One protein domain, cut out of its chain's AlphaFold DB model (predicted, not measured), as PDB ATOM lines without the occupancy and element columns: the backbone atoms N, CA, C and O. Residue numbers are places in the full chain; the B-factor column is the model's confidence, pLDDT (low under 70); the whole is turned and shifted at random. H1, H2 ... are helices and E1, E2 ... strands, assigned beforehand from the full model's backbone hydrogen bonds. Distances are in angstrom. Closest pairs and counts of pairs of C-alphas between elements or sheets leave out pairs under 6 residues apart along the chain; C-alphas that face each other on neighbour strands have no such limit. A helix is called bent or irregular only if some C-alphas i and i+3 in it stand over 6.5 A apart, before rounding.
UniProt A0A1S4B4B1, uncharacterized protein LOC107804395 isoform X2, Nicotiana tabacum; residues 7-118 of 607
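AT A GLANCE: This is residues 7 to 118 of the 607 residues of the protein "uncharacterized protein LOC107804395 isoform X2" of Nicotiana tabacum (UniProt A0A1S4B4B1). A small sheet of three parallel strands, E1, E2 and E3, has helices over one face and the other face bare: H4 is over E2 and E3, with H3 side by side with it, while H2 runs past the sheet's edge beside E1. H1 packs on H2 and H3 away from the sheet, and the short H5 packs on H4 near the printed part's end. The printed part has 112 residues, with five named helices and three named strands in the order H1 H2 E1 H3 E2 H4 E3 H5; the sheet's order is E1 E2 E3. The class is mixed, helices and strands, and the whole is compact, with a radius of gyration of the C-alphas of 13.5 A and spans of 39 by 32 by 21 A.

HOW THE PARTS SIT: Start at the inner strand E2, residues 75 to 80. On one side is edge strand E1, residues 45 to 49, parallel at 18 degrees; look at N 48 and O 77, within hydrogen-bond range at 2.8 A. On the other side is edge strand E3, residues 102 to 107, parallel at 4 degrees, with N 80 and O 106 at 2.8 A. H4, residues 88 to 98, is on the sheet at a height over the sheet of 10.4 A, over E3 and only just over E2, where 3 of its C-alphas fall; it runs along the strands, at 1 degree to E3 on the local plane. H2, residues 25 to 40, is on the same face, 4.7 A in height over the sheet, but over none of the strands; its closest C-alphas to E1 are Ala 34 and Leu 46, 5.6 A apart. H3, residues 55 to 65, touches H4 at a shallow tilt of 15 degrees, the same way; the closest C-alphas are Val 62 and Leu 94, 5.4 A. E1, H3, E2 and E2, H4, E3 are strand-helix-strand units, parallel neighbours with a helix between, each with a right-handed crossover. H1, residues 7 to 18, touches H3 at a steep tilt of 41 degrees, opposite ways, closest at C-alphas Ser 15 and Pro 60, 5.1 A. H1 and H2 form a helical hairpin, where H1 touches with residues 8 to 9 alone. H5, residues 110 to 116, touches H4, closest at C-alphas Val 92 and Ile 116, 7.2 A. Every O i to N i+4 pair is within hydrogen-bond range in H1 and H4; H2 has 9 of 12, H3 5 of 7, and H5 0 of 3, with 0 of 4 O i to N i+3 pairs.

IN THESE COORDINATES: Find C-alpha 7 at (-1.545, -30.831, 22.526), where H1 begins its 16.3 A. H2 is 23.9 A long, E2 16.9 A, H4 15.8 A, H3 15.7 A, E3 13.8 A, E1 12.7 A and H5 11.1 A. H3 is only just irregular, with C-alphas 56 and 59 6.54 A apart; H5 is irregular, with C-alphas 111 and 114 7.9 A apart. H5 ends at C-alpha 116, (-23.608, -13.721, 13.017).

THE WHOLE: Look to Lys 39 and Leu 111 for the two C-alphas farthest apart, 39.5 A. The printed part has no cut and no long link. Mean pLDDT of the printed part is 71.2; 47 residues are under 70, among them residues 35 to 44 and 98 to 118.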
ATOM      1  N   SER A   7      -0.309 -30.309  23.128       67.75
ATOM      2  CA  SER A   7      -1.545 -30.831  22.526       67.75
ATOM      3  C   SER A   7      -2.189 -29.952  21.440       67.75
ATOM      4  O   SER A   7      -2.634 -30.494  20.432       67.75
ATOM      5  N   ILE A   8      -2.299 -28.626  21.605       74.19
ATOM      6  CA  ILE A   8      -3.101 -27.806  20.665       74.19
ATOM      7  C   ILE A   8      -2.345 -27.477  19.372       74.19
ATOM      8  O   ILE A   8      -2.891 -27.625  18.281       74.19
ATOM      9  N   VAL A   9      -1.058 -27.135  19.482       80.69
ATOM     10  CA  VAL A   9      -0.193 -26.870  18.322       80.69
ATOM     11  C   VAL A   9       0.029 -28.153  17.517       80.69
ATOM     12  O   VAL A   9      -0.070 -28.128  16.294       80.69
ATOM     13  N   ALA A  10       0.247 -29.301  18.175       79.50
ATOM     14  CA  ALA A  10       0.379 -30.578  17.471       79.50
ATOM     15  C   ALA A  10      -0.922 -30.999  16.768       79.50
ATOM     16  O   ALA A  10      -0.870 -31.548  15.669       79.50
ATOM     17  N   ARG A  11      -2.093 -30.712  17.359       81.31
ATOM     18  CA  ARG A  11      -3.394 -30.936  16.705       81.31
ATOM     19  C   ARG A  11      -3.557 -30.069  15.462       81.31
ATOM     20  O   ARG A  11      -4.006 -30.594  14.449       81.31
ATOM     21  N   TYR A  12      -3.145 -28.802  15.515       85.56
ATOM     22  CA  TYR A  12      -3.167 -27.924  14.345       85.56
ATOM     23  C   TYR A  12      -2.227 -28.413  13.246       85.56
ATOM     24  O   TYR A  12      -2.674 -28.629  12.126       85.56
ATOM     25  N   LEU A  13      -0.974 -28.744  13.570       84.50
ATOM     26  CA  LEU A  13      -0.029 -29.286  12.587       84.50
ATOM     27  C   LEU A  13      -0.502 -30.611  11.965       84.50
ATOM     28  O   LEU A  13      -0.298 -30.838  10.775       84.50
ATOM     29  N   ASN A  14      -1.147 -31.486  12.743       84.38
ATOM     30  CA  ASN A  14      -1.736 -32.718  12.214       84.38
ATOM     31  C   ASN A  14      -2.969 -32.444  11.343       84.38
ATOM     32  O   ASN A  14      -3.149 -33.125  10.339       84.38
ATOM     33  N   SER A  15      -3.791 -31.451  11.689       86.50
ATOM     34  CA  SER A  15      -4.937 -31.045  10.871       86.50
ATOM     35  C   SER A  15      -4.487 -30.422   9.545       86.50
ATOM     36  O   SER A  15      -4.979 -30.828   8.498       86.50
ATOM     37  N   CYS A  16      -3.460 -29.568   9.550       86.88
ATOM     38  CA  CYS A  16      -2.836 -29.050   8.328       86.88
ATOM     39  C   CYS A  16      -2.344 -30.181   7.411       86.88
ATOM     40  O   CYS A  16      -2.608 -30.156   6.215       86.88
ATOM     41  N   LYS A  17      -1.705 -31.223   7.968       86.12
ATOM     42  CA  LYS A  17      -1.285 -32.403   7.189       86.12
ATOM     43  C   LYS A  17      -2.458 -33.195   6.609       86.12
ATOM     44  O   LYS A  17      -2.338 -33.687   5.496       86.12
ATOM     45  N   LEU A  18      -3.556 -33.340   7.353       86.00
ATOM     46  CA  LEU A  18      -4.751 -34.062   6.898       86.00
ATOM     47  C   LEU A  18      -5.473 -33.343   5.757       86.00
ATOM     48  O   LEU A  18      -6.029 -34.004   4.888       86.00
ATOM     49  N   HIS A  19      -5.451 -32.011   5.766       84.38
ATOM     50  CA  HIS A  19      -6.042 -31.175   4.718       84.38
ATOM     51  C   HIS A  19      -5.044 -30.800   3.610       84.38
ATOM     52  O   HIS A  19      -5.405 -30.055   2.708       84.38
ATOM     53  N   GLU A  20      -3.805 -31.304   3.670       86.12
ATOM     54  CA  GLU A  20      -2.716 -31.009   2.721       86.12
ATOM     55  C   GLU A  20      -2.382 -29.505   2.578       86.12
ATOM     56  O   GLU A  20      -1.948 -29.042   1.524       86.12
ATOM     57  N   VAL A  21      -2.534 -28.734   3.662       86.25
ATOM     58  CA  VAL A  21      -2.277 -27.282   3.715       86.25
ATOM     59  C   VAL A  21      -0.995 -26.988   4.501       86.25
ATOM     60  O   VAL A  21      -0.702 -27.634   5.512       86.25
ATOM     61  N   LEU A  22      -0.208 -26.004   4.056       85.31
ATOM     62  CA  LEU A  22       0.969 -25.543   4.799       85.31
ATOM     63  C   LEU A  22       0.536 -24.755   6.052       85.31
ATOM     64  O   LEU A  22      -0.343 -23.909   5.952       85.31
ATOM     65  N   PRO A  23       1.138 -24.986   7.234       85.69
ATOM     66  CA  PRO A  23       0.729 -24.289   8.452       85.69
ATOM     67  C   PRO A  23       0.939 -22.772   8.372       85.69
ATOM     68  O   PRO A  23       2.054 -22.315   8.105       85.69
ATOM     69  N   ASN A  24      -0.096 -21.999   8.697       88.12
ATOM     70  CA  ASN A  24      -0.019 -20.542   8.718       88.12
ATOM     71  C   ASN A  24       0.797 -20.051   9.935       88.12
ATOM     72  O   ASN A  24       0.559 -20.440  11.086       88.12
ATOM     73  N   ALA A  25       1.792 -19.195   9.681       81.62
ATOM     74  CA  ALA A  25       2.738 -18.730  10.694       81.62
ATOM     75  C   ALA A  25       2.090 -17.837  11.769       81.62
ATOM     76  O   ALA A  25       2.493 -17.897  12.935       81.62
ATOM     77  N   ALA A  26       1.072 -17.050  11.406       80.62
ATOM     78  CA  ALA A  26       0.358 -16.165  12.322       80.62
ATOM     79  C   ALA A  26      -0.475 -16.957  13.337       80.62
ATOM     80  O   ALA A  26      -0.352 -16.753  14.548       80.62
ATOM     81  N   LEU A  27      -1.230 -17.951  12.857       82.69
ATOM     82  CA  LEU A  27      -2.010 -18.849  13.717       82.69
ATOM     83  C   LEU A  27      -1.120 -19.665  14.647       82.69
ATOM     84  O   LEU A  27      -1.430 -19.811  15.829       82.69
ATOM     85  N   LEU A  28       0.009 -20.172  14.146       82.12
ATOM     86  CA  LEU A  28       0.972 -20.876  14.988       82.12
ATOM     87  C   LEU A  28       1.498 -19.976  16.109       82.12
ATOM     88  O   LEU A  28       1.548 -20.416  17.258       82.12
ATOM     89  N   SER A  29       1.847 -18.724  15.805       82.50
ATOM     90  CA  SER A  29       2.317 -17.745  16.794       82.50
ATOM     91  C   SER A  29       1.284 -17.497  17.899       82.50
ATOM     92  O   SER A  29       1.620 -17.575  19.086       82.50
ATOM     93  N   GLU A  30       0.015 -17.285  17.543       82.19
ATOM     94  CA  GLU A  30      -1.061 -17.053  18.517       82.19
ATOM     95  C   GLU A  30      -1.403 -18.302  19.339       82.19
ATOM     96  O   GLU A  30      -1.572 -18.219  20.559       82.19
ATOM     97  N   LEU A  31      -1.389 -19.491  18.728       80.38
ATOM     98  CA  LEU A  31      -1.546 -20.755  19.454       80.38
ATOM     99  C   LEU A  31      -0.395 -20.987  20.448       80.38
ATOM    100  O   LEU A  31      -0.628 -21.430  21.579       80.38
ATOM    101  N   TYR A  32       0.843 -20.635  20.081       77.56
ATOM    102  CA  TYR A  32       1.981 -20.672  21.003       77.56
ATOM    103  C   TYR A  32       1.815 -19.667  22.153       77.56
ATOM    104  O   TYR A  32       2.043 -20.039  23.309       77.56
ATOM    105  N   LYS A  33       1.365 -18.434  21.893       78.06
ATOM    106  CA  LYS A  33       1.104 -17.428  22.943       78.06
ATOM    107  C   LYS A  33       0.017 -17.884  23.916       78.06
ATOM    108  O   LYS A  33       0.249 -17.860  25.127       78.06
ATOM    109  N   ALA A  34      -1.111 -18.379  23.406       72.88
ATOM    110  CA  ALA A  34      -2.196 -18.922  24.222       72.88
ATOM    111  C   ALA A  34      -1.716 -20.097  25.098       72.88
ATOM    112  O   ALA A  34      -2.096 -20.211  26.267       72.88
ATOM    113  N   SER A  35      -0.799 -20.929  24.584       67.94
ATOM    114  CA  SER A  35      -0.194 -22.026  25.356       67.94
ATOM    115  C   SER A  35       0.731 -21.547  26.491       67.94
ATOM    116  O   SER A  35       0.798 -22.186  27.546       67.94
ATOM    117  N   MET A  36       1.412 -20.405  26.322       65.31
ATOM    118  CA  MET A  36       2.361 -19.854  27.302       65.31
ATOM    119  C   MET A  36       1.687 -19.044  28.416       65.31
ATOM    120  O   MET A  36       2.171 -19.064  29.551       65.31
ATOM    121  N   GLN A  37       0.538 -18.411  28.150       63.78
ATOM    122  CA  GLN A  37      -0.254 -17.661  29.144       63.78
ATOM    123  C   GLN A  37      -0.676 -18.516  30.361       63.78
ATOM    124  O   GLN A  37      -0.842 -17.995  31.466       63.78
ATOM    125  N   LYS A  38      -0.720 -19.851  30.214       53.50
ATOM    126  CA  LYS A  38      -0.956 -20.820  31.302       53.50
ATOM    127  C   LYS A  38       0.086 -20.753  32.429       53.50
ATOM    128  O   LYS A  38      -0.252 -21.041  33.575       53.50
ATOM    129  N   LYS A  39       1.342 -20.380  32.142       52.91
ATOM    130  CA  LYS A  39       2.420 -20.338  33.152       52.91
ATOM    131  C   LYS A  39       2.339 -19.123  34.091       52.91
ATOM    132  O   LYS A  39       2.989 -19.149  35.130       52.91
ATOM    133  N   VAL A  40       1.538 -18.100  33.766       56.50
ATOM    134  CA  VAL A  40       1.518 -16.792  34.466       56.50
ATOM    135  C   VAL A  40       0.166 -16.505  35.161       56.50
ATOM    136  O   VAL A  40      -0.083 -15.391  35.600       56.50
ATOM    137  N   GLN A  41      -0.725 -17.501  35.301       51.19
ATOM    138  CA  GLN A  41      -2.081 -17.338  35.878       51.19
ATOM    139  C   GLN A  41      -2.957 -16.261  35.188       51.19
ATOM    140  O   GLN A  41      -3.872 -15.712  35.802       51.19
ATOM    141  N   GLN A  42      -2.723 -15.970  33.906       58.12
ATOM    142  CA  GLN A  42      -3.608 -15.116  33.100       58.12
ATOM    143  C   GLN A  42      -4.667 -15.953  32.360       58.12
ATOM    144  O   GLN A  42      -4.455 -17.138  32.096       58.12
ATOM    145  N   ARG A  43      -5.822 -15.337  32.052       59.31
ATOM    146  CA  ARG A  43      -6.902 -15.959  31.258       59.31
ATOM    147  C   ARG A  43      -6.374 -16.356  29.879       59.31
ATOM    148  O   ARG A  43      -5.672 -15.565  29.256       59.31
ATOM    149  N   ARG A  44      -6.716 -17.557  29.411       68.62
ATOM    150  CA  ARG A  44      -6.259 -18.099  28.124       68.62
ATOM    151  C   ARG A  44      -7.134 -17.562  27.008       68.62
ATOM    152  O   ARG A  44      -8.228 -18.081  26.788       68.62
ATOM    153  N   THR A  45      -6.662 -16.531  26.326       72.81
ATOM    154  CA  THR A  45      -7.390 -15.949  25.199       72.81
ATOM    155  C   THR A  45      -6.649 -16.249  23.906       72.81
ATOM    156  O   THR A  45      -5.477 -15.903  23.775       72.81
ATOM    157  N   LEU A  46      -7.319 -16.929  22.977       78.62
ATOM    158  CA  LEU A  46      -6.813 -17.155  21.629       78.62
ATOM    159  C   LEU A  46      -7.346 -16.054  20.716       78.62
ATOM    160  O   LEU A  46      -8.558 -15.892  20.594       78.62
ATOM    161  N   LEU A  47      -6.441 -15.320  20.080       80.81
ATOM    162  CA  LEU A  47      -6.790 -14.304  19.099       80.81
ATOM    163  C   LEU A  47      -6.702 -14.897  17.692       80.81
ATOM    164  O   LEU A  47      -5.662 -15.430  17.311       80.81
ATOM    165  N   VAL A  48      -7.783 -14.798  16.923       82.06
ATOM    166  CA  VAL A  48      -7.832 -15.201  15.516       82.06
ATOM    167  C   VAL A  48      -8.056 -13.951  14.672       82.06
ATOM    168  O   VAL A  48      -9.168 -13.432  14.601       82.06
ATOM    169  N   SER A  49      -6.984 -13.463  14.048       82.00
ATOM    170  CA  SER A  49      -7.070 -12.393  13.052       82.00
ATOM    171  C   SER A  49      -7.408 -13.000  11.694       82.00
ATOM    172  O   SER A  49      -6.645 -13.821  11.192       82.00
ATOM    173  N   LEU A  50      -8.545 -12.621  11.114       78.31
ATOM    174  CA  LEU A  50      -8.972 -13.093   9.791       78.31
ATOM    175  C   LEU A  50      -8.253 -12.371   8.646       78.31
ATOM    176  O   LEU A  50      -8.277 -12.860   7.523       78.31
ATOM    177  N   ASP A  51      -7.600 -11.240   8.926       76.00
ATOM    178  CA  ASP A  51      -6.893 -10.439   7.917       76.00
ATOM    179  C   ASP A  51      -5.663 -11.164   7.337       76.00
ATOM    180  O   ASP A  51      -5.215 -10.854   6.237       76.00
ATOM    181  N   GLU A  52      -5.115 -12.137   8.073       74.56
ATOM    182  CA  GLU A  52      -3.894 -12.874   7.716       74.56
ATOM    183  C   GLU A  52      -4.179 -14.319   7.258       74.56
ATOM    184  O   GLU A  52      -3.260 -15.140   7.176       74.56
ATOM    185  N   LEU A  53      -5.451 -14.649   6.992       79.38
ATOM    186  CA  LEU A  53      -5.898 -15.996   6.625       79.38
ATOM    187  C   LEU A  53      -6.453 -16.051   5.207       79.38
ATOM    188  O   LEU A  53      -7.197 -15.173   4.776       79.38
ATOM    189  N   GLU A  54      -6.158 -17.151   4.523       79.81
ATOM    190  CA  GLU A  54      -6.834 -17.530   3.284       79.81
ATOM    191  C   GLU A  54      -7.889 -18.612   3.561       79.81
ATOM    192  O   GLU A  54      -7.844 -19.313   4.573       79.81
ATOM    193  N   ASP A  55      -8.844 -18.802   2.645       78.19
ATOM    194  CA  ASP A  55      -9.901 -19.821   2.793       78.19
ATOM    195  C   ASP A  55      -9.356 -21.234   3.056       78.19
ATOM    196  O   ASP A  55      -9.976 -22.021   3.775       78.19
ATOM    197  N   VAL A  56      -8.187 -21.555   2.496       80.25
ATOM    198  CA  VAL A  56      -7.525 -22.856   2.675       80.25
ATOM    199  C   VAL A  56      -7.092 -23.105   4.124       80.25
ATOM    200  O   VAL A  56      -7.072 -24.253   4.565       80.25
ATOM    201  N   ASP A  57      -6.835 -22.048   4.901       82.19
ATOM    202  CA  ASP A  57      -6.406 -22.137   6.302       82.19
ATOM    203  C   ASP A  57      -7.577 -22.369   7.273       82.19
ATOM    204  O   ASP A  57      -7.373 -22.768   8.426       82.19
ATOM    205  N   MET A  58      -8.815 -22.156   6.817       83.12
ATOM    206  CA  MET A  58     -10.009 -22.180   7.665       83.12
ATOM    207  C   MET A  58     -10.417 -23.599   8.064       83.12
ATOM    208  O   MET A  58     -10.748 -23.829   9.227       83.12
ATOM    209  N   SER A  59     -10.360 -24.569   7.146       83.94
ATOM    210  CA  SER A  59     -10.758 -25.957   7.436       83.94
ATOM    211  C   SER A  59      -9.883 -26.611   8.519       83.94
ATOM    212  O   SER A  59     -10.445 -27.139   9.485       83.94
ATOM    213  N   PRO A  60      -8.535 -26.512   8.465       84.06
ATOM    214  CA  PRO A  60      -7.688 -26.992   9.556       84.06
ATOM    215  C   PRO A  60      -7.944 -26.275  10.888       84.06
ATOM    216  O   PRO A  60      -7.893 -26.886  11.957       84.06
ATOM    217  N   LEU A  61      -8.225 -24.969  10.843       84.19
ATOM    218  CA  LEU A  61      -8.480 -24.167  12.038       84.19
ATOM    219  C   LEU A  61      -9.803 -24.558  12.715       84.19
ATOM    220  O   LEU A  61      -9.832 -24.781  13.927       84.19
ATOM    221  N   VAL A  62     -10.880 -24.706  11.942       83.94
ATOM    222  CA  VAL A  62     -12.200 -25.153  12.417       83.94
ATOM    223  C   VAL A  62     -12.103 -26.521  13.098       83.94
ATOM    224  O   VAL A  62     -12.631 -26.695  14.197       83.94
ATOM    225  N   ASP A  63     -11.377 -27.471  12.504       82.31
ATOM    226  CA  ASP A  63     -11.187 -28.822  13.050       82.31
ATOM    227  C   ASP A  63     -10.504 -28.832  14.420       82.31
ATOM    228  O   ASP A  63     -10.825 -29.658  15.285       82.31
ATOM    229  N   VAL A  64      -9.546 -27.927  14.621       81.62
ATOM    230  CA  VAL A  64      -8.886 -27.758  15.914       81.62
ATOM    231  C   VAL A  64      -9.852 -27.135  16.905       81.62
ATOM    232  O   VAL A  64     -10.029 -27.703  17.980       81.62
ATOM    233  N   LEU A  65     -10.502 -26.028  16.539       77.12
ATOM    234  CA  LEU A  65     -11.406 -25.275  17.410       77.12
ATOM    235  C   LEU A  65     -12.613 -26.108  17.874       77.12
ATOM    236  O   LEU A  65     -12.966 -26.051  19.048       77.12
ATOM    237  N   LEU A  66     -13.173 -26.966  17.014       77.00
ATOM    238  CA  LEU A  66     -14.242 -27.910  17.381       77.00
ATOM    239  C   LEU A  66     -13.818 -28.924  18.456       77.00
ATOM    240  O   LEU A  66     -14.659 -29.467  19.171       77.00
ATOM    241  N   LYS A  67     -12.516 -29.205  18.561       69.88
ATOM    242  CA  LYS A  67     -11.930 -30.173  19.500       69.88
ATOM    243  C   LYS A  67     -11.246 -29.496  20.695       69.88
ATOM    244  O   LYS A  67     -10.558 -30.182  21.459       69.88
ATOM    245  N   ILE A  68     -11.404 -28.181  20.860       68.00
ATOM    246  CA  ILE A  68     -10.948 -27.441  22.042       68.00
ATOM    247  C   ILE A  68     -11.989 -27.608  23.151       68.00
ATOM    248  O   ILE A  68     -13.159 -27.270  22.989       68.00
ATOM    249  N   HIS A  69     -11.565 -28.116  24.308       59.59
ATOM    250  CA  HIS A  69     -12.397 -28.121  25.511       59.59
ATOM    251  C   HIS A  69     -12.145 -26.851  26.344       59.59
ATOM    252  O   HIS A  69     -11.058 -26.281  26.287       59.59
ATOM    253  N   LEU A  70     -13.103 -26.450  27.195       55.75
ATOM    254  CA  LEU A  70     -12.991 -25.310  28.138       55.75
ATOM    255  C   LEU A  70     -11.754 -25.371  29.060       55.75
ATOM    256  O   LEU A  70     -11.400 -24.392  29.704       55.75
ATOM    257  N   PHE A  71     -11.102 -26.532  29.151       56.09
ATOM    258  CA  PHE A  71      -9.861 -26.717  29.897       56.09
ATOM    259  C   PHE A  71      -8.602 -26.306  29.125       56.09
ATOM    260  O   PHE A  71      -7.539 -26.257  29.749       56.09
ATOM    261  N   ASP A  72      -8.697 -26.025  27.821       59.88
ATOM    262  CA  ASP A  72      -7.581 -25.709  26.923       59.88
ATOM    263  C   ASP A  72      -7.477 -24.197  26.648       59.88
ATOM    264  O   ASP A  72      -6.407 -23.630  26.890       59.88
ATOM    265  N   VAL A  73      -8.576 -23.536  26.259       66.25
ATOM    266  CA  VAL A  73      -8.680 -22.081  26.006       66.25
ATOM    267  C   VAL A  73      -9.934 -21.530  26.702       66.25
ATOM    268  O   VAL A  73     -11.000 -22.133  26.602       66.25
ATOM    269  N   ASP A  74      -9.805 -20.401  27.408       65.19
ATOM    270  CA  ASP A  74     -10.892 -19.803  28.203       65.19
ATOM    271  C   ASP A  74     -11.782 -18.881  27.354       65.19
ATOM    272  O   ASP A  74     -12.968 -18.730  27.644       65.19
ATOM    273  N   ALA A  75     -11.207 -18.233  26.335       71.56
ATOM    274  CA  ALA A  75     -11.922 -17.357  25.413       71.56
ATOM    275  C   ALA A  75     -11.257 -17.315  24.028       71.56
ATOM    276  O   ALA A  75     -10.031 -17.371  23.930       71.56
ATOM    277  N   VAL A  76     -12.050 -17.159  22.969       74.06
ATOM    278  CA  VAL A  76     -11.565 -16.900  21.608       74.06
ATOM    279  C   VAL A  76     -12.124 -15.572  21.112       74.06
ATOM    280  O   VAL A  76     -13.335 -15.344  21.174       74.06
ATOM    281  N   ASP A  77     -11.230 -14.723  20.618       76.06
ATOM    282  CA  ASP A  77     -11.547 -13.423  20.037       76.06
ATOM    283  C   ASP A  77     -11.255 -13.485  18.532       76.06
ATOM    284  O   ASP A  77     -10.153 -13.862  18.130       76.06
ATOM    285  N   VAL A  78     -12.241 -13.148  17.700       76.56
ATOM    286  CA  VAL A  78     -12.111 -13.140  16.234       76.56
ATOM    287  C   VAL A  78     -12.152 -11.695  15.753       76.56
ATOM    288  O   VAL A  78     -13.135 -10.996  16.000       76.56
ATOM    289  N   LEU A  79     -11.092 -11.243  15.087       75.75
ATOM    290  CA  LEU A  79     -10.964  -9.864  14.611       75.75
ATOM    291  C   LEU A  79     -10.744  -9.826  13.101       75.75
ATOM    292  O   LEU A  79     -10.027 -10.660  12.548       75.75
ATOM    293  N   CYS A  80     -11.330  -8.830  12.448       70.06
ATOM    294  CA  CYS A  80     -11.068  -8.495  11.059       70.06
ATOM    295  C   CYS A  80     -11.149  -6.981  10.864       70.06
ATOM    296  O   CYS A  80     -12.195  -6.357  11.073       70.06
ATOM    297  N   THR A  81     -10.018  -6.403  10.486       63.41
ATOM    298  CA  THR A  81      -9.802  -4.961  10.348       63.41
ATOM    299  C   THR A  81      -9.705  -4.511   8.891       63.41
ATOM    300  O   THR A  81      -9.651  -3.312   8.626       63.41
ATOM    301  N   SER A  82      -9.723  -5.447   7.938       64.31
ATOM    302  CA  SER A  82      -9.682  -5.204   6.492       64.31
ATOM    303  C   SER A  82     -10.830  -5.935   5.764       64.31
ATOM    304  O   SER A  82     -11.447  -6.825   6.349       64.31
ATOM    305  N   PRO A  83     -11.203  -5.565   4.520       60.97
ATOM    306  CA  PRO A  83     -12.237  -6.297   3.782       60.97
ATOM    307  C   PRO A  83     -11.797  -7.750   3.536       60.97
ATOM    308  O   PRO A  83     -10.713  -7.991   3.005       60.97
ATOM    309  N   LEU A  84     -12.635  -8.713   3.944       61.44
ATOM    310  CA  LEU A  84     -12.267 -10.133   3.987       61.44
ATOM    311  C   LEU A  84     -11.947 -10.699   2.594       61.44
ATOM    312  O   LEU A  84     -12.772 -10.643   1.684       61.44
ATOM    313  N   ALA A  85     -10.795 -11.366   2.477       61.16
ATOM    314  CA  ALA A  85     -10.457 -12.219   1.332       61.16
ATOM    315  C   ALA A  85     -11.053 -13.644   1.433       61.16
ATOM    316  O   ALA A  85     -11.011 -14.408   0.470       61.16
ATOM    317  N   VAL A  86     -11.604 -13.999   2.599       67.25
ATOM    318  CA  VAL A  86     -12.110 -15.334   2.959       67.25
ATOM    319  C   VAL A  86     -13.616 -15.426   2.683       67.25
ATOM    320  O   VAL A  86     -14.366 -14.482   2.943       67.25
ATOM    321  N   LYS A  87     -14.093 -16.568   2.179       73.06
ATOM    322  CA  LYS A  87     -15.516 -16.801   1.905       73.06
ATOM    323  C   LYS A  87     -16.361 -16.765   3.172       73.06
ATOM    324  O   LYS A  87     -15.992 -17.258   4.237       73.06
ATOM    325  N   GLN A  88     -17.588 -16.287   2.988       68.81
ATOM    326  CA  GLN A  88     -18.614 -16.195   4.024       68.81
ATOM    327  C   GLN A  88     -18.845 -17.492   4.792       68.81
ATOM    328  O   GLN A  88     -18.866 -17.507   6.023       68.81
ATOM    329  N   GLU A  89     -19.010 -18.588   4.060       73.31
ATOM    330  CA  GLU A  89     -19.342 -19.893   4.628       73.31
ATOM    331  C   GLU A  89     -18.229 -20.410   5.554       73.31
ATOM    332  O   GLU A  89     -18.513 -21.012   6.597       73.31
ATOM    333  N   SER A  90     -16.969 -20.108   5.226       73.81
ATOM    334  CA  SER A  90     -15.795 -20.460   6.026       73.81
ATOM    335  C   SER A  90     -15.800 -19.725   7.371       73.81
ATOM    336  O   SER A  90     -15.592 -20.335   8.421       73.81
ATOM    337  N   VAL A  91     -16.111 -18.425   7.365       73.12
ATOM    338  CA  VAL A  91     -16.155 -17.580   8.574       73.12
ATOM    339  C   VAL A  91     -17.310 -17.979   9.488       73.12
ATOM    340  O   VAL A  91     -17.130 -18.108  10.698       73.12
ATOM    341  N   VAL A  92     -18.490 -18.247   8.925       72.38
ATOM    342  CA  VAL A  92     -19.645 -18.727   9.701       72.38
ATOM    343  C   VAL A  92     -19.346 -20.084  10.343       72.38
ATOM    344  O   VAL A  92     -19.701 -20.313  11.501       72.38
ATOM    345  N   SER A  93     -18.658 -20.974   9.623       74.06
ATOM    346  CA  SER A  93     -18.243 -22.279  10.148       74.06
ATOM    347  C   SER A  93     -17.238 -22.145  11.294       74.06
ATOM    348  O   SER A  93     -17.375 -22.833  12.307       74.06
ATOM    349  N   LEU A  94     -16.298 -21.200  11.185       77.75
ATOM    350  CA  LEU A  94     -15.366 -20.842  12.254       77.75
ATOM    351  C   LEU A  94     -16.097 -20.336  13.495       77.75
ATOM    352  O   LEU A  94     -15.953 -20.914  14.568       77.75
ATOM    353  N   VAL A  95     -16.934 -19.307  13.355       72.06
ATOM    354  CA  VAL A  95     -17.686 -18.714  14.474       72.06
ATOM    355  C   VAL A  95     -18.568 -19.761  15.159       72.06
ATOM    356  O   VAL A  95     -18.622 -19.819  16.390       72.06
ATOM    357  N   ARG A  96     -19.202 -20.655  14.389       74.06
ATOM    358  CA  ARG A  96     -19.996 -21.762  14.936       74.06
ATOM    359  C   ARG A  96     -19.143 -22.730  15.756       74.06
ATOM    360  O   ARG A  96     -19.598 -23.164  16.813       74.06
ATOM    361  N   ALA A  97     -17.934 -23.046  15.299       72.81
ATOM    362  CA  ALA A  97     -17.027 -23.944  16.008       72.81
ATOM    363  C   ALA A  97     -16.602 -23.401  17.378       72.81
ATOM    364  O   ALA A  97     -16.461 -24.176  18.321       72.81
ATOM    365  N   VAL A  98     -16.456 -22.079  17.511       69.81
ATOM    366  CA  VAL A  98     -16.023 -21.423  18.757       69.81
ATOM    367  C   VAL A  98     -17.158 -20.845  19.601       69.81
ATOM    368  O   VAL A  98     -16.885 -20.343  20.682       69.81
ATOM    369  N   ASN A  99     -18.428 -20.965  19.205       69.25
ATOM    370  CA  ASN A  99     -19.583 -20.307  19.846       69.25
ATOM    371  C   ASN A  99     -19.675 -20.442  21.388       69.25
ATOM    372  O   ASN A  99     -20.159 -19.540  22.067       69.25
ATOM    373  N   SER A 100     -19.214 -21.555  21.968       62.09
ATOM    374  CA  SER A 100     -19.216 -21.771  23.426       62.09
ATOM    375  C   SER A 100     -18.069 -21.077  24.174       62.09
ATOM    376  O   SER A 100     -18.150 -20.905  25.388       62.09
ATOM    377  N   THR A 101     -17.007 -20.695  23.466       65.81
ATOM    378  CA  THR A 101     -15.799 -20.033  23.991       65.81
ATOM    379  C   THR A 101     -15.574 -18.651  23.366       65.81
ATOM    380  O   THR A 101     -14.639 -17.949  23.735       65.81
ATOM    381  N   LEU A 102     -16.442 -18.235  22.444       64.56
ATOM    382  CA  LEU A 102     -16.369 -16.972  21.725       64.56
ATOM    383  C   LEU A 102     -16.693 -15.806  22.658       64.56
ATOM    384  O   LEU A 102     -17.735 -15.801  23.316       64.56
ATOM    385  N   ARG A 103     -15.815 -14.804  22.698       65.62
ATOM    386  CA  ARG A 103     -15.981 -13.638  23.569       65.62
ATOM    387  C   ARG A 103     -16.222 -12.358  22.776       65.62
ATOM    388  O   ARG A 103     -17.208 -11.675  23.063       65.62
ATOM    389  N   THR A 104     -15.378 -12.040  21.798       67.12
ATOM    390  CA  THR A 104     -15.585 -10.887  20.906       67.12
ATOM    391  C   THR A 104     -15.475 -11.267  19.435       67.12
ATOM    392  O   THR A 104     -14.606 -12.051  19.058       67.12
ATOM    393  N   VAL A 105     -16.338 -10.663  18.615       67.50
ATOM    394  CA  VAL A 105     -16.247 -10.691  17.152       67.50
ATOM    395  C   VAL A 105     -16.290  -9.252  16.662       67.50
ATOM    396  O   VAL A 105     -17.320  -8.591  16.802       67.50
ATOM    397  N   ASP A 106     -15.178  -8.775  16.115       65.44
ATOM    398  CA  ASP A 106     -15.082  -7.447  15.506       65.44
ATOM    399  C   ASP A 106     -14.843  -7.626  14.008       65.44
ATOM    400  O   ASP A 106     -13.778  -8.079  13.592       65.44
ATOM    401  N   LEU A 107     -15.871  -7.355  13.205       63.84
ATOM    402  CA  LEU A 107     -15.841  -7.491  11.752       63.84
ATOM    403  C   LEU A 107     -16.220  -6.139  11.159       63.84
ATOM    404  O   LEU A 107     -17.375  -5.719  11.261       63.84
ATOM    405  N   GLN A 108     -15.259  -5.448  10.550       55.69
ATOM    406  CA  GLN A 108     -15.526  -4.130   9.969       55.69
ATOM    407  C   GLN A 108     -16.406  -4.182   8.708       55.69
ATOM    408  O   GLN A 108     -17.045  -3.183   8.378       55.69
ATOM    409  N   ASP A 109     -16.487  -5.330   8.027       53.56
ATOM    410  CA  ASP A 109     -17.244  -5.462   6.781       53.56
ATOM    411  C   ASP A 109     -18.733  -5.810   7.001       53.56
ATOM    412  O   ASP A 109     -19.109  -6.711   7.756       53.56
ATOM    413  N   MET A 110     -19.609  -5.078   6.309       46.81
ATOM    414  CA  MET A 110     -21.062  -5.031   6.517       46.81
ATOM    415  C   MET A 110     -21.814  -6.266   5.989       46.81
ATOM    416  O   MET A 110     -22.988  -6.450   6.326       46.81
ATOM    417  N   LEU A 111     -21.173  -7.104   5.169       49.69
ATOM    418  CA  LEU A 111     -21.818  -8.224   4.469       49.69
ATOM    419  C   LEU A 111     -22.224  -9.390   5.393       49.69
ATOM    420  O   LEU A 111     -23.179 -10.102   5.093       49.69
ATOM    421  N   PHE A 112     -21.592  -9.536   6.562       51.94
ATOM    422  CA  PHE A 112     -21.809 -10.672   7.477       51.94
ATOM    423  C   PHE A 112     -22.857 -10.430   8.577       51.94
ATOM    424  O   PHE A 112     -23.091 -11.290   9.431       51.94
ATOM    425  N   LYS A 113     -23.528  -9.267   8.558       48.34
ATOM    426  CA  LYS A 113     -24.417  -8.802   9.637       48.34
ATOM    427  C   LYS A 113     -25.574  -9.746   9.971       48.34
ATOM    428  O   LYS A 113     -25.931  -9.849  11.137       48.34
ATOM    429  N   LYS A 114     -26.168 -10.435   8.993       46.09
ATOM    430  CA  LYS A 114     -27.406 -11.209   9.214       46.09
ATOM    431  C   LYS A 114     -27.211 -12.588   9.838       46.09
ATOM    432  O   LYS A 114     -28.094 -13.038  10.557       46.09
ATOM    433  N   GLU A 115     -26.091 -13.260   9.587       46.53
ATOM    434  CA  GLU A 115     -25.892 -14.647  10.041       46.53
ATOM    435  C   GLU A 115     -25.189 -14.732  11.401       46.53
ATOM    436  O   GLU A 115     -25.452 -15.650  12.174       46.53
ATOM    437  N   ILE A 116     -24.357 -13.743  11.747       46.38
ATOM    438  CA  ILE A 116     -23.608 -13.721  13.017       46.38
ATOM    439  C   ILE A 116     -24.482 -13.243  14.194       46.38
ATOM    440  O   ILE A 116     -24.256 -13.635  15.337       46.38
ATOM    441  N   LEU A 117     -25.554 -12.482  13.933       46.84
ATOM    442  CA  LEU A 117     -26.513 -12.023  14.956       46.84
ATOM    443  C   LEU A 117     -27.351 -13.151  15.599       46.84
ATOM    444  O   LEU A 117     -28.080 -12.900  16.557       46.84
ATOM    445  N   TRP A 118     -27.239 -14.394  15.119       38.75
ATOM    446  CA  TRP A 118     -27.961 -15.556  15.654       38.75
ATOM    447  C   TRP A 118     -27.294 -16.212  16.874       38.75
ATOM    448  O   TRP A 118     -27.880 -17.112  17.481       38.75
TER     449      TRP A 118